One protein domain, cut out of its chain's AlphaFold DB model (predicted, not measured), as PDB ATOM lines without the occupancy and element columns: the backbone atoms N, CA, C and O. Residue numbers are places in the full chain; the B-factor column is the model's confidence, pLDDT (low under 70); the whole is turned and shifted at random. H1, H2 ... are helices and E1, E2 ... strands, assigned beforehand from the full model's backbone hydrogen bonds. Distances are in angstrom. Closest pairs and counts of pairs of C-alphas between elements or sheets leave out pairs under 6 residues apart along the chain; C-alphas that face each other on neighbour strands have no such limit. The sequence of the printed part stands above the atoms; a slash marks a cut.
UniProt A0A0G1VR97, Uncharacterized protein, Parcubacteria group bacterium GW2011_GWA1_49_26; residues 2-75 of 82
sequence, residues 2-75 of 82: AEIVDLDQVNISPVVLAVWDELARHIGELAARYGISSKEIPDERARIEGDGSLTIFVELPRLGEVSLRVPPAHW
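What this domain is: This is residues 2 to 75 of the 82 residues of an uncharacterized protein of Parcubacteria group bacterium GW2011_GWA1_49_26 (UniProt A0A0G1VR97). A strongly twisted sheet of four strands has one long helix, H1, packed over one face, lengthwise over the half made by the long strands E3 and E4, while the opposite face has no named helix. The two short strands E2 and E1 continue the sheet away from H1, and the strands' lines turn by 88 degrees from edge to edge. The printed part has 74 residues with one named helix and four named strands, in the order E1 H1 E2 E3 E4; the sheet's order is E1 - E2 - E3 - E4, all antiparallel, and the class is mixed, helices and strands. The whole is compact, with a radius of gyration of the C-alphas of 12.4 A, and elongated, with spans of 37 by 23 by 18 A.

Where its parts are: The two longest strands are E3, residues 54 to 60, 18.9 A from first to last C-alpha, and E4, residues 64 to 70, 19.7 A. E4 ends at C-alpha 70, at (217.633, 195.001, 161.480). E2 has residues 45 to 48 and E1 residues 3 to 6, each 10.2 A long; E1 begins at C-alpha 3, at (215.668, 204.451, 150.347). H1, residues 14 to 34, measures 30.2 A and begins at C-alpha 14, at (210.090, 192.300, 168.369).

How they stand to each other: E2, E3 and E4 form a meander, each strand the antiparallel neighbour of the one before. E3 and E4 are a hairpin at 161 degrees between directions, with N 56 and O 68 2.8 A apart and N 70 and O 54 2.7 A apart, both within hydrogen-bond range. E2 and E3 are a hairpin at 143 degrees, with N 47 and O 55 within hydrogen-bond range at 2.8 A. E1 and E2 are antiparallel at 147 degrees, with N 5 and O 46 within range at 2.8 A. E1 and E4 are the edge strands and are apart. H1 is on the sheet at a height over the sheet of 8.0 A, making two layers, a helix on one face of a sheet. It lies over E4 and only just over E3, on which 3 of its C-alphas fall. It runs along the strands, at 19 degrees to E4 on the local plane. The closest C-alphas of H1 and E4 are those of Val 16 and Val 70, 6.3 A apart; those of H1 and E3 are Trp 20 and Ile 56, 7.0 A apart. In H1 every O i to N i+4 pair is within hydrogen-bond range.

The domain as a whole: The two C-alphas farthest apart are those of Gly 35 and Ala 73, 36.9 A. The printed part has no cut. The links E2 to E3 and E3 to E4 are tight, those from E1 to H1 and H1 to E2 are short, and no link is long. The mean pLDDT of the printed part is 95.0, and no printed residue is under 70.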
ATOM      1  N   ALA A   2     219.666 203.045 148.185       78.00
ATOM      2  CA  ALA A   2     219.118 202.961 149.532       78.00
ATOM      3  C   ALA A   2     217.999 204.001 149.685       78.00
ATOM      4  O   ALA A   2     218.188 205.162 149.318       78.00
ATOM      5  N   GLU A   3     216.831 203.578 150.158       92.88
ATOM      6  CA  GLU A   3     215.668 204.451 150.347       92.88
ATOM      7  C   GLU A   3     215.564 204.835 151.817       92.88
ATOM      8  O   GLU A   3     215.607 203.962 152.678       92.88
ATOM      9  N   ILE A   4     215.439 206.131 152.108       95.44
ATOM     10  CA  ILE A   4     215.237 206.612 153.475       95.44
ATOM     11  C   ILE A   4     213.742 206.805 153.703       95.44
ATOM     12  O   ILE A   4     213.086 207.507 152.934       95.44
ATOM     13  N   VAL A   5     213.241 206.209 154.775       93.88
ATOM     14  CA  VAL A   5     211.853 206.273 155.227       93.88
ATOM     15  C   VAL A   5     211.809 206.755 156.674       93.88
ATOM     16  O   VAL A   5     212.794 206.645 157.413       93.88
ATOM     17  N   ASP A   6     210.667 207.288 157.081       93.31
ATOM     18  CA  ASP A   6     210.417 207.580 158.489       93.31
ATOM     19  C   ASP A   6     210.119 206.273 159.232       93.31
ATOM     20  O   ASP A   6     209.567 205.323 158.665       93.31
ATOM     21  N   LEU A   7     210.529 206.182 160.500       92.12
ATOM     22  CA  LEU A   7     210.409 204.931 161.253       92.12
ATOM     23  C   LEU A   7     208.938 204.544 161.515       92.12
ATOM     24  O   LEU A   7     208.629 203.366 161.690       92.12
ATOM     25  N   ASP A   8     208.009 205.503 161.459       90.69
ATOM     26  CA  ASP A   8     206.562 205.266 161.543       90.69
ATOM     27  C   ASP A   8     205.979 204.521 160.321       90.69
ATOM     28  O   ASP A   8     204.907 203.907 160.414       90.69
ATOM     29  N   GLN A   9     206.713 204.502 159.202       92.56
ATOM     30  CA  GLN A   9     206.410 203.735 157.991       92.56
ATOM     31  C   GLN A   9     206.889 202.280 158.082       92.56
ATOM     32  O   GLN A   9     206.708 201.511 157.137       92.56
ATOM     33  N   VAL A  10     207.481 201.872 159.208       93.62
ATOM     34  CA  VAL A  10     207.930 200.501 159.474       93.62
ATOM     35  C   VAL A  10     206.977 199.838 160.471       93.62
ATOM     36  O   VAL A  10     206.566 200.419 161.479       93.62
ATOM     37  N   ASN A  11     206.576 198.599 160.194       93.88
ATOM     38  CA  ASN A  11     205.808 197.810 161.153       93.88
ATOM     39  C   ASN A  11     206.681 197.443 162.356       93.88
ATOM     40  O   ASN A  11     207.802 196.957 162.205       93.88
ATOM     41  N   ILE A  12     206.136 197.614 163.562       90.56
ATOM     42  CA  ILE A  12     206.804 197.156 164.778       90.56
ATOM     43  C   ILE A  12     206.817 195.624 164.791       90.56
ATOM     44  O   ILE A  12     205.770 194.978 164.749       90.56
ATOM     45  N   SER A  13     208.017 195.061 164.904       94.19
ATOM     46  CA  SER A  13     208.279 193.660 165.236       94.19
ATOM     47  C   SER A  13     209.130 193.594 166.514       94.19
ATOM     48  O   SER A  13     209.751 194.597 166.877       94.19
ATOM     49  N   PRO A  14     209.225 192.436 167.196       96.38
ATOM     50  CA  PRO A  14     210.090 192.300 168.369       96.38
ATOM     51  C   PRO A  14     211.556 192.660 168.094       96.38
ATOM     52  O   PRO A  14     212.212 193.255 168.942       96.38
ATOM     53  N   VAL A  15     212.063 192.336 166.900       97.44
ATOM     54  CA  VAL A  15     213.453 192.624 166.521       97.44
ATOM     55  C   VAL A  15     213.640 194.104 166.194       97.44
ATOM     56  O   VAL A  15     214.610 194.694 166.654       97.44
ATOM     57  N   VAL A  16     212.700 194.725 165.470       96.81
ATOM     58  CA  VAL A  16     212.733 196.177 165.211       96.81
ATOM     59  C   VAL A  16     212.717 196.953 166.525       96.81
ATOM     60  O   VAL A  16     213.527 197.857 166.707       96.81
ATOM     61  N   LEU A  17     211.841 196.573 167.460       96.62
ATOM     62  CA  LEU A  17     211.749 197.224 168.766       96.62
ATOM     63  C   LEU A  17     213.039 197.062 169.581       96.62
ATOM     64  O   LEU A  17     213.495 198.031 170.176       96.62
ATOM     65  N   ALA A  18     213.637 195.867 169.587       97.81
ATOM     66  CA  ALA A  18     214.891 195.623 170.297       97.81
ATOM     67  C   ALA A  18     216.047 196.464 169.734       97.81
ATOM     68  O   ALA A  18     216.790 197.070 170.500       97.81
ATOM     69  N   VAL A  19     216.162 196.542 168.403       97.94
ATOM     70  CA  VAL A  19     217.188 197.360 167.739       97.94
ATOM     71  C   VAL A  19     216.962 198.850 167.993       97.94
ATOM     72  O   VAL A  19     217.921 199.580 168.230       97.94
ATOM     73  N   TRP A  20     215.709 199.312 167.985       96.69
ATOM     74  CA  TRP A  20     215.394 200.708 168.289       96.69
ATOM     75  C   TRP A  20     215.716 201.062 169.747       96.69
ATOM     76  O   TRP A  20     216.370 202.072 169.996       96.69
ATOM     77  N   ASP A  21     215.345 200.215 170.708       97.75
ATOM     78  CA  ASP A  21     215.687 200.417 172.123       97.75
ATOM     79  C   ASP A  21     217.209 200.451 172.355       97.75
ATOM     80  O   ASP A  21     217.716 201.304 173.085       97.75
ATOM     81  N   GLU A  22     217.959 199.561 171.700       98.31
ATOM     82  CA  GLU A  22     219.423 199.555 171.768       98.31
ATOM     83  C   GLU A  22     220.031 200.832 171.170       98.31
ATOM     84  O   GLU A  22     220.915 201.442 171.778       98.31
ATOM     85  N   LEU A  23     219.514 201.292 170.025       97.88
ATOM     86  CA  LEU A  23     219.943 202.546 169.407       97.88
ATOM     87  C   LEU A  23     219.681 203.738 170.336       97.88
ATOM     88  O   LEU A  23     220.577 204.556 170.554       97.88
ATOM     89  N   ALA A  24     218.486 203.816 170.923       96.62
ATOM     90  CA  ALA A  24     218.105 204.882 171.844       96.62
ATOM     91  C   ALA A  24     219.009 204.911 173.089       96.62
ATOM     92  O   ALA A  24     219.426 205.988 173.529       96.62
ATOM     93  N   ARG A  25     219.382 203.740 173.626       97.75
ATOM     94  CA  ARG A  25     220.356 203.634 174.725       97.75
ATOM     95  C   ARG A  25     221.732 204.164 174.323       97.75
ATOM     96  O   ARG A  25     222.271 205.011 175.035       97.75
ATOM     97  N   HIS A  26     222.260 203.757 173.166       97.12
ATOM     98  CA  HIS A  26     223.542 204.270 172.662       97.12
ATOM     99  C   HIS A  26     223.522 205.789 172.450       97.12
ATOM    100  O   HIS A  26     224.468 206.484 172.826       97.12
ATOM    101  N   ILE A  27     222.433 206.326 171.898       96.69
ATOM    102  CA  ILE A  27     222.256 207.771 171.731       96.69
ATOM    103  C   ILE A  27     222.242 208.474 173.092       96.69
ATOM    104  O   ILE A  27     222.913 209.491 173.248       96.69
ATOM    105  N   GLY A  28     221.531 207.932 174.086       95.50
ATOM    106  CA  GLY A  28     221.495 208.487 175.440       95.50
ATOM    107  C   GLY A  28     222.875 208.533 176.104       95.50
ATOM    108  O   GLY A  28     223.249 209.549 176.693       95.50
ATOM    109  N   GLU A  29     223.665 207.468 175.956       96.38
ATOM    110  CA  GLU A  29     225.043 207.400 176.457       96.38
ATOM    111  C   GLU A  29     225.957 208.423 175.770       96.38
ATOM    112  O   GLU A  29     226.712 209.137 176.438       96.38
ATOM    113  N   LEU A  30     225.867 208.539 174.441       95.94
ATOM    114  CA  LEU A  30     226.620 209.532 173.675       95.94
ATOM    115  C   LEU A  30     226.199 210.956 174.051       95.94
ATOM    116  O   LEU A  30     227.054 211.803 174.307       95.94
ATOM    117  N   ALA A  31     224.900 211.223 174.153       95.00
ATOM    118  CA  ALA A  31     224.390 212.536 174.516       95.00
ATOM    119  C   ALA A  31     224.885 212.968 175.902       95.00
ATOM    120  O   ALA A  31     225.395 214.080 176.051       95.00
ATOM    121  N   ALA A  32     224.844 212.069 176.892       95.31
ATOM    122  CA  ALA A  32     225.387 212.325 178.224       95.31
ATOM    123  C   ALA A  32     226.905 212.573 178.194       95.31
ATOM    124  O   ALA A  32     227.396 213.506 178.831       95.31
ATOM    125  N   ARG A  33     227.651 211.769 177.426       95.81
ATOM    126  CA  ARG A  33     229.114 211.881 177.310       95.81
ATOM    127  C   ARG A  33     229.566 213.186 176.655       95.81
ATOM    128  O   ARG A  33     230.605 213.721 177.037       95.81
ATOM    129  N   TYR A  34     228.822 213.672 175.666       94.75
ATOM    130  CA  TYR A  34     229.188 214.840 174.858       94.75
ATOM    131  C   TYR A  34     228.383 216.103 175.195       94.75
ATOM    132  O   TYR A  34     228.578 217.136 174.556       94.75
ATOM    133  N   GLY A  35     227.513 216.047 176.208       95.31
ATOM    134  CA  GLY A  35     226.705 217.185 176.651       95.31
ATOM    135  C   GLY A  35     225.672 217.644 175.619       95.31
ATOM    136  O   GLY A  35     225.383 218.837 175.547       95.31
ATOM    137  N   ILE A  36     225.144 216.722 174.810       94.31
ATOM    138  CA  ILE A  36     224.099 217.009 173.817       94.31
ATOM    139  C   ILE A  36     222.752 217.045 174.537       94.31
ATOM    140  O   ILE A  36     222.400 216.117 175.270       94.31
ATOM    141  N   SER A  37     221.990 218.120 174.341       94.44
ATOM    142  CA  SER A  37     220.640 218.222 174.891       94.44
ATOM    143  C   SER A  37     219.704 217.247 174.183       94.44
ATOM    144  O   SER A  37     219.744 217.121 172.963       94.44
ATOM    145  N   SER A  38     218.775 216.629 174.914       91.31
ATOM    146  CA  SER A  38     217.760 215.754 174.306       91.31
ATOM    147  C   SER A  38     216.897 216.458 173.255       91.31
ATOM    148  O   SER A  38     216.380 215.812 172.356       91.31
ATOM    149  N   LYS A  39     216.778 217.790 173.326       94.62
ATOM    150  CA  LYS A  39     216.066 218.611 172.330       94.62
ATOM    151  C   LYS A  39     216.830 218.786 171.014       94.62
ATOM    152  O   LYS A  39     216.256 219.272 170.048       94.62
ATOM    153  N   GLU A  40     218.125 218.486 171.008       94.62
ATOM    154  CA  GLU A  40     218.995 218.578 169.832       94.62
ATOM    155  C   GLU A  40     219.133 217.230 169.115       94.62
ATOM    156  O   GLU A  40     219.739 217.176 168.048       94.62
ATOM    157  N   ILE A  41     218.591 216.154 169.697       94.25
ATOM    158  CA  ILE A  41     218.577 214.816 169.107       94.25
ATOM    159  C   ILE A  41     217.436 214.776 168.078       94.25
ATOM    160  O   ILE A  41     216.284 214.969 168.471       94.25
ATOM    161  N   PRO A  42     217.725 214.575 166.780       94.12
ATOM    162  CA  PRO A  42     216.687 214.429 165.764       94.12
ATOM    163  C   PRO A  42     215.919 213.114 165.919       94.12
ATOM    164  O   PRO A  42     216.441 212.158 166.490       94.12
ATOM    165  N   ASP A  43     214.728 213.054 165.325       94.19
ATOM    166  CA  ASP A  43     213.951 211.816 165.234       94.19
ATOM    167  C   ASP A  43     214.716 210.727 164.462       94.19
ATOM    168  O   ASP A  43     215.429 211.000 163.484       94.19
ATOM    169  N   GLU A  44     214.538 209.474 164.882       95.38
ATOM    170  CA  GLU A  44     215.085 208.307 164.203       95.38
ATOM    171  C   GLU A  44     214.493 208.135 162.806       95.38
ATOM    172  O   GLU A  44     213.286 208.233 162.572       95.38
ATOM    173  N   ARG A  45     215.363 207.779 161.862       96.25
ATOM    174  CA  ARG A  45     214.980 207.429 160.495       96.25
ATOM    175  C   ARG A  45     215.395 206.004 160.197       96.25
ATOM    176  O   ARG A  45     216.224 205.417 160.894       96.25
ATOM    177  N   ALA A  46     214.837 205.446 159.133       96.50
ATOM    178  CA  ALA A  46     215.227 204.134 158.662       96.50
ATOM    179  C   ALA A  46     215.674 204.181 157.203       96.50
ATOM    180  O   ALA A  46     215.181 204.968 156.398       96.50
ATOM    181  N   ARG A  47     216.641 203.340 156.854       97.12
ATOM    182  CA  ARG A  47     217.178 203.196 155.506       97.12
ATOM    183  C   ARG A  47     217.001 201.757 155.059       97.12
ATOM    184  O   ARG A  47     217.463 200.838 155.726       97.12
ATOM    185  N   ILE A  48     216.322 201.568 153.937       95.62
ATOM    186  CA  ILE A  48     216.117 200.262 153.321       95.62
ATOM    187  C   ILE A  48     217.321 199.980 152.436       95.62
ATOM    188  O   ILE A  48     217.598 200.711 151.479       95.62
ATOM    189  N   GLU A  49     218.042 198.926 152.784       96.19
ATOM    190  CA  GLU A  49     219.288 198.555 152.134       96.19
ATOM    191  C   GLU A  49     219.037 197.642 150.930       96.19
ATOM    192  O   GLU A  49     218.016 196.961 150.822       96.19
ATOM    193  N   GLY A  50     220.004 197.593 150.010       94.25
ATOM    194  CA  GLY A  50     219.894 196.785 148.787       94.25
ATOM    195  C   GLY A  50     219.820 195.270 149.021       94.25
ATOM    196  O   GLY A  50     219.425 194.542 148.116       94.25
ATOM    197  N   ASP A  51     220.181 194.797 150.215       94.38
ATOM    198  CA  ASP A  51     220.095 193.389 150.626       94.38
ATOM    199  C   ASP A  51     218.783 193.043 151.356       94.38
ATOM    200  O   ASP A  51     218.623 191.927 151.849       94.38
ATOM    201  N   GLY A  52     217.844 193.992 151.443       92.94
ATOM    202  CA  GLY A  52     216.556 193.805 152.110       92.94
ATOM    203  C   GLY A  52     216.602 193.947 153.632       92.94
ATOM    204  O   GLY A  52     215.603 193.681 154.299       92.94
ATOM    205  N   SER A  53     217.731 194.359 154.206       96.88
ATOM    206  CA  SER A  53     217.791 194.778 155.608       96.88
ATOM    207  C   SER A  53     217.289 196.215 155.790       96.88
ATOM    208  O   SER A  53     217.095 196.961 154.824       96.88
ATOM    209  N   LEU A  54     217.084 196.596 157.048       97.19
ATOM    210  CA  LEU A  54     216.732 197.953 157.444       97.19
ATOM    211  C   LEU A  54     217.807 198.482 158.391       97.19
ATOM    212  O   LEU A  54     218.122 197.840 159.386       97.19
ATOM    213  N   THR A  55     218.348 199.659 158.120       97.94
ATOM    214  CA  THR A  55     219.240 200.373 159.038       97.94
ATOM    215  C   THR A  55     218.431 201.451 159.754       97.94
ATOM    216  O   THR A  55     217.928 202.354 159.092       97.94
ATOM    217  N   ILE A  56     218.281 201.371 161.077       97.88
ATOM    218  CA  ILE A  56     217.697 202.445 161.900       97.88
ATOM    219  C   ILE A  56     218.840 203.369 162.312       97.88
ATOM    220  O   ILE A  56     219.869 202.882 162.785       97.88
ATOM    221  N   PHE A  57     218.695 204.676 162.110       97.69
ATOM    222  CA  PHE A  57     219.777 205.629 162.329       97.69
ATOM    223  C   PHE A  57     219.307 206.999 162.826       97.69
ATOM    224  O   PHE A  57     218.179 207.422 162.568       97.69
ATOM    225  N   VAL A  58     220.221 207.707 163.493       97.31
ATOM    226  CA  VAL A  58     220.106 209.120 163.879       97.31
ATOM    227  C   VAL A  58     221.390 209.842 163.503       97.31
ATOM    228  O   VAL A  58     222.487 209.374 163.796       97.31
ATOM    229  N   GLU A  59     221.257 211.012 162.885       95.62
ATOM    230  CA  GLU A  59     222.376 211.912 162.598       95.62
ATOM    231  C   GLU A  59     222.577 212.870 163.774       95.62
ATOM    232  O   GLU A  59     221.908 213.901 163.878       95.62
ATOM    233  N   LEU A  60     223.485 212.532 164.690       94.44
ATOM    234  CA  LEU A  60     223.740 213.365 165.860       94.44
ATOM    235  C   LEU A  60     224.583 214.594 165.487       94.44
ATOM    236  O   LEU A  60     225.628 214.458 164.831       94.44
ATOM    237  N   PRO A  61     224.218 215.803 165.962       88.38
ATOM    238  CA  PRO A  61     225.012 216.998 165.723       88.38
ATOM    239  C   PRO A  61     226.460 216.796 166.178       88.38
ATOM    240  O   PRO A  61     226.721 216.484 167.337       88.38
ATOM    241  N   ARG A  62     227.417 217.023 165.268       85.94
ATOM    242  CA  ARG A  62     228.875 216.956 165.517       85.94
ATOM    243  C   ARG A  62     229.446 215.557 165.796       85.94
ATOM    244  O   ARG A  62     230.667 215.442 165.862       85.94
ATOM    245  N   LEU A  63     228.610 214.525 165.932       92.19
ATOM    246  CA  LEU A  63     229.039 213.134 166.138       92.19
ATOM    247  C   LEU A  63     228.794 212.246 164.908       92.19
ATOM    248  O   LEU A  63     229.469 211.229 164.769       92.19
ATOM    249  N   GLY A  64     227.908 212.665 164.000       94.56
ATOM    250  CA  GLY A  64     227.575 211.934 162.776       94.56
ATOM    251  C   GLY A  64     226.520 210.851 162.999       94.56
ATOM    252  O   GLY A  64     225.799 210.868 164.001       94.56
ATOM    253  N   GLU A  65     226.431 209.924 162.047       96.81
ATOM    254  CA  GLU A  65     225.438 208.851 162.050       96.81
ATOM    255  C   GLU A  65     225.723 207.831 163.161       96.81
ATOM    256  O   GLU A  65     226.795 207.225 163.219       96.81
ATOM    257  N   VAL A  66     224.724 207.597 164.010       97.44
ATOM    258  CA  VAL A  66     224.640 206.420 164.877       97.44
ATOM    259  C   VAL A  66     223.575 205.515 164.285       97.44
ATOM    260  O   VAL A  66     222.436 205.946 164.107       97.44
ATOM    261  N   SER A  67     223.930 204.274 163.965       97.88
ATOM    262  CA  SER A  67     223.019 203.360 163.288       97.88
ATOM    263  C   SER A  67     223.151 201.918 163.753       97.88
ATOM    264  O   SER A  67     224.215 201.469 164.179       97.88
ATOM    265  N   LEU A  68     222.038 201.189 163.675       98.12
ATOM    266  CA  LEU A  68     221.961 199.755 163.921       98.12
ATOM    267  C   LEU A  68     221.127 199.076 162.834       98.12
ATOM    268  O   LEU A  68     220.215 199.663 162.251       98.12
ATOM    269  N   ARG A  69     221.449 197.811 162.557       97.81
ATOM    270  CA  ARG A  69     220.861 197.042 161.455       97.81
ATOM    271  C   ARG A  69     219.839 196.033 161.971       97.81
ATOM    272  O   ARG A  69     220.151 195.202 162.818       97.81
ATOM    273  N   VAL A  70     218.652 196.048 161.381       97.62
ATOM    274  CA  VAL A  70     217.633 195.001 161.480       97.62
ATOM    275  C   VAL A  70     217.812 194.053 160.288       97.62
ATOM    276  O   VAL A  70     217.766 194.508 159.138       97.62
ATOM    277  N   PRO A  71     218.017 192.743 160.508       96.12
ATOM    278  CA  PRO A  71     218.200 191.803 159.407       96.12
ATOM    279  C   PRO A  71     216.949 191.683 158.512       96.12
ATOM    280  O   PRO A  71     215.841 192.028 158.939       96.12
ATOM    281  N   PRO A  72     217.095 191.168 157.275       94.50
ATOM    282  CA  PRO A  72     215.955 190.884 156.404       94.50
ATOM    283  C   PRO A  72     214.921 189.971 157.080       94.50
ATOM    284  O   PRO A  72     215.253 189.225 157.998       94.50
ATOM    285  N   ALA A  73     213.669 190.017 156.614       92.69
ATOM    286  CA  ALA A  73     212.527 189.252 157.147       92.69
ATOM    287  C   ALA A  73     212.107 189.571 158.600       92.69
ATOM    288  O   ALA A  73     211.129 189.012 159.091       92.69
ATOM    289  N   HIS A  74     212.794 190.493 159.282       94.69
ATOM    290  CA  HIS A  74     212.426 190.964 160.621       94.69
ATOM    291  C   HIS A  74     211.721 192.323 160.630       94.69
ATOM    292  O   HIS A  74     211.387 192.835 161.699       94.69
ATOM    293  N   TRP A  75     211.482 192.903 159.462       95.31
ATOM    294  CA  TRP A  75     210.797 194.175 159.299       95.31
ATOM    295  C   TRP A  75     209.958 194.138 158.023       95.31
ATOM    296  O   TRP A  75     210.259 193.398 157.087       95.31
TER     297      TRP A  75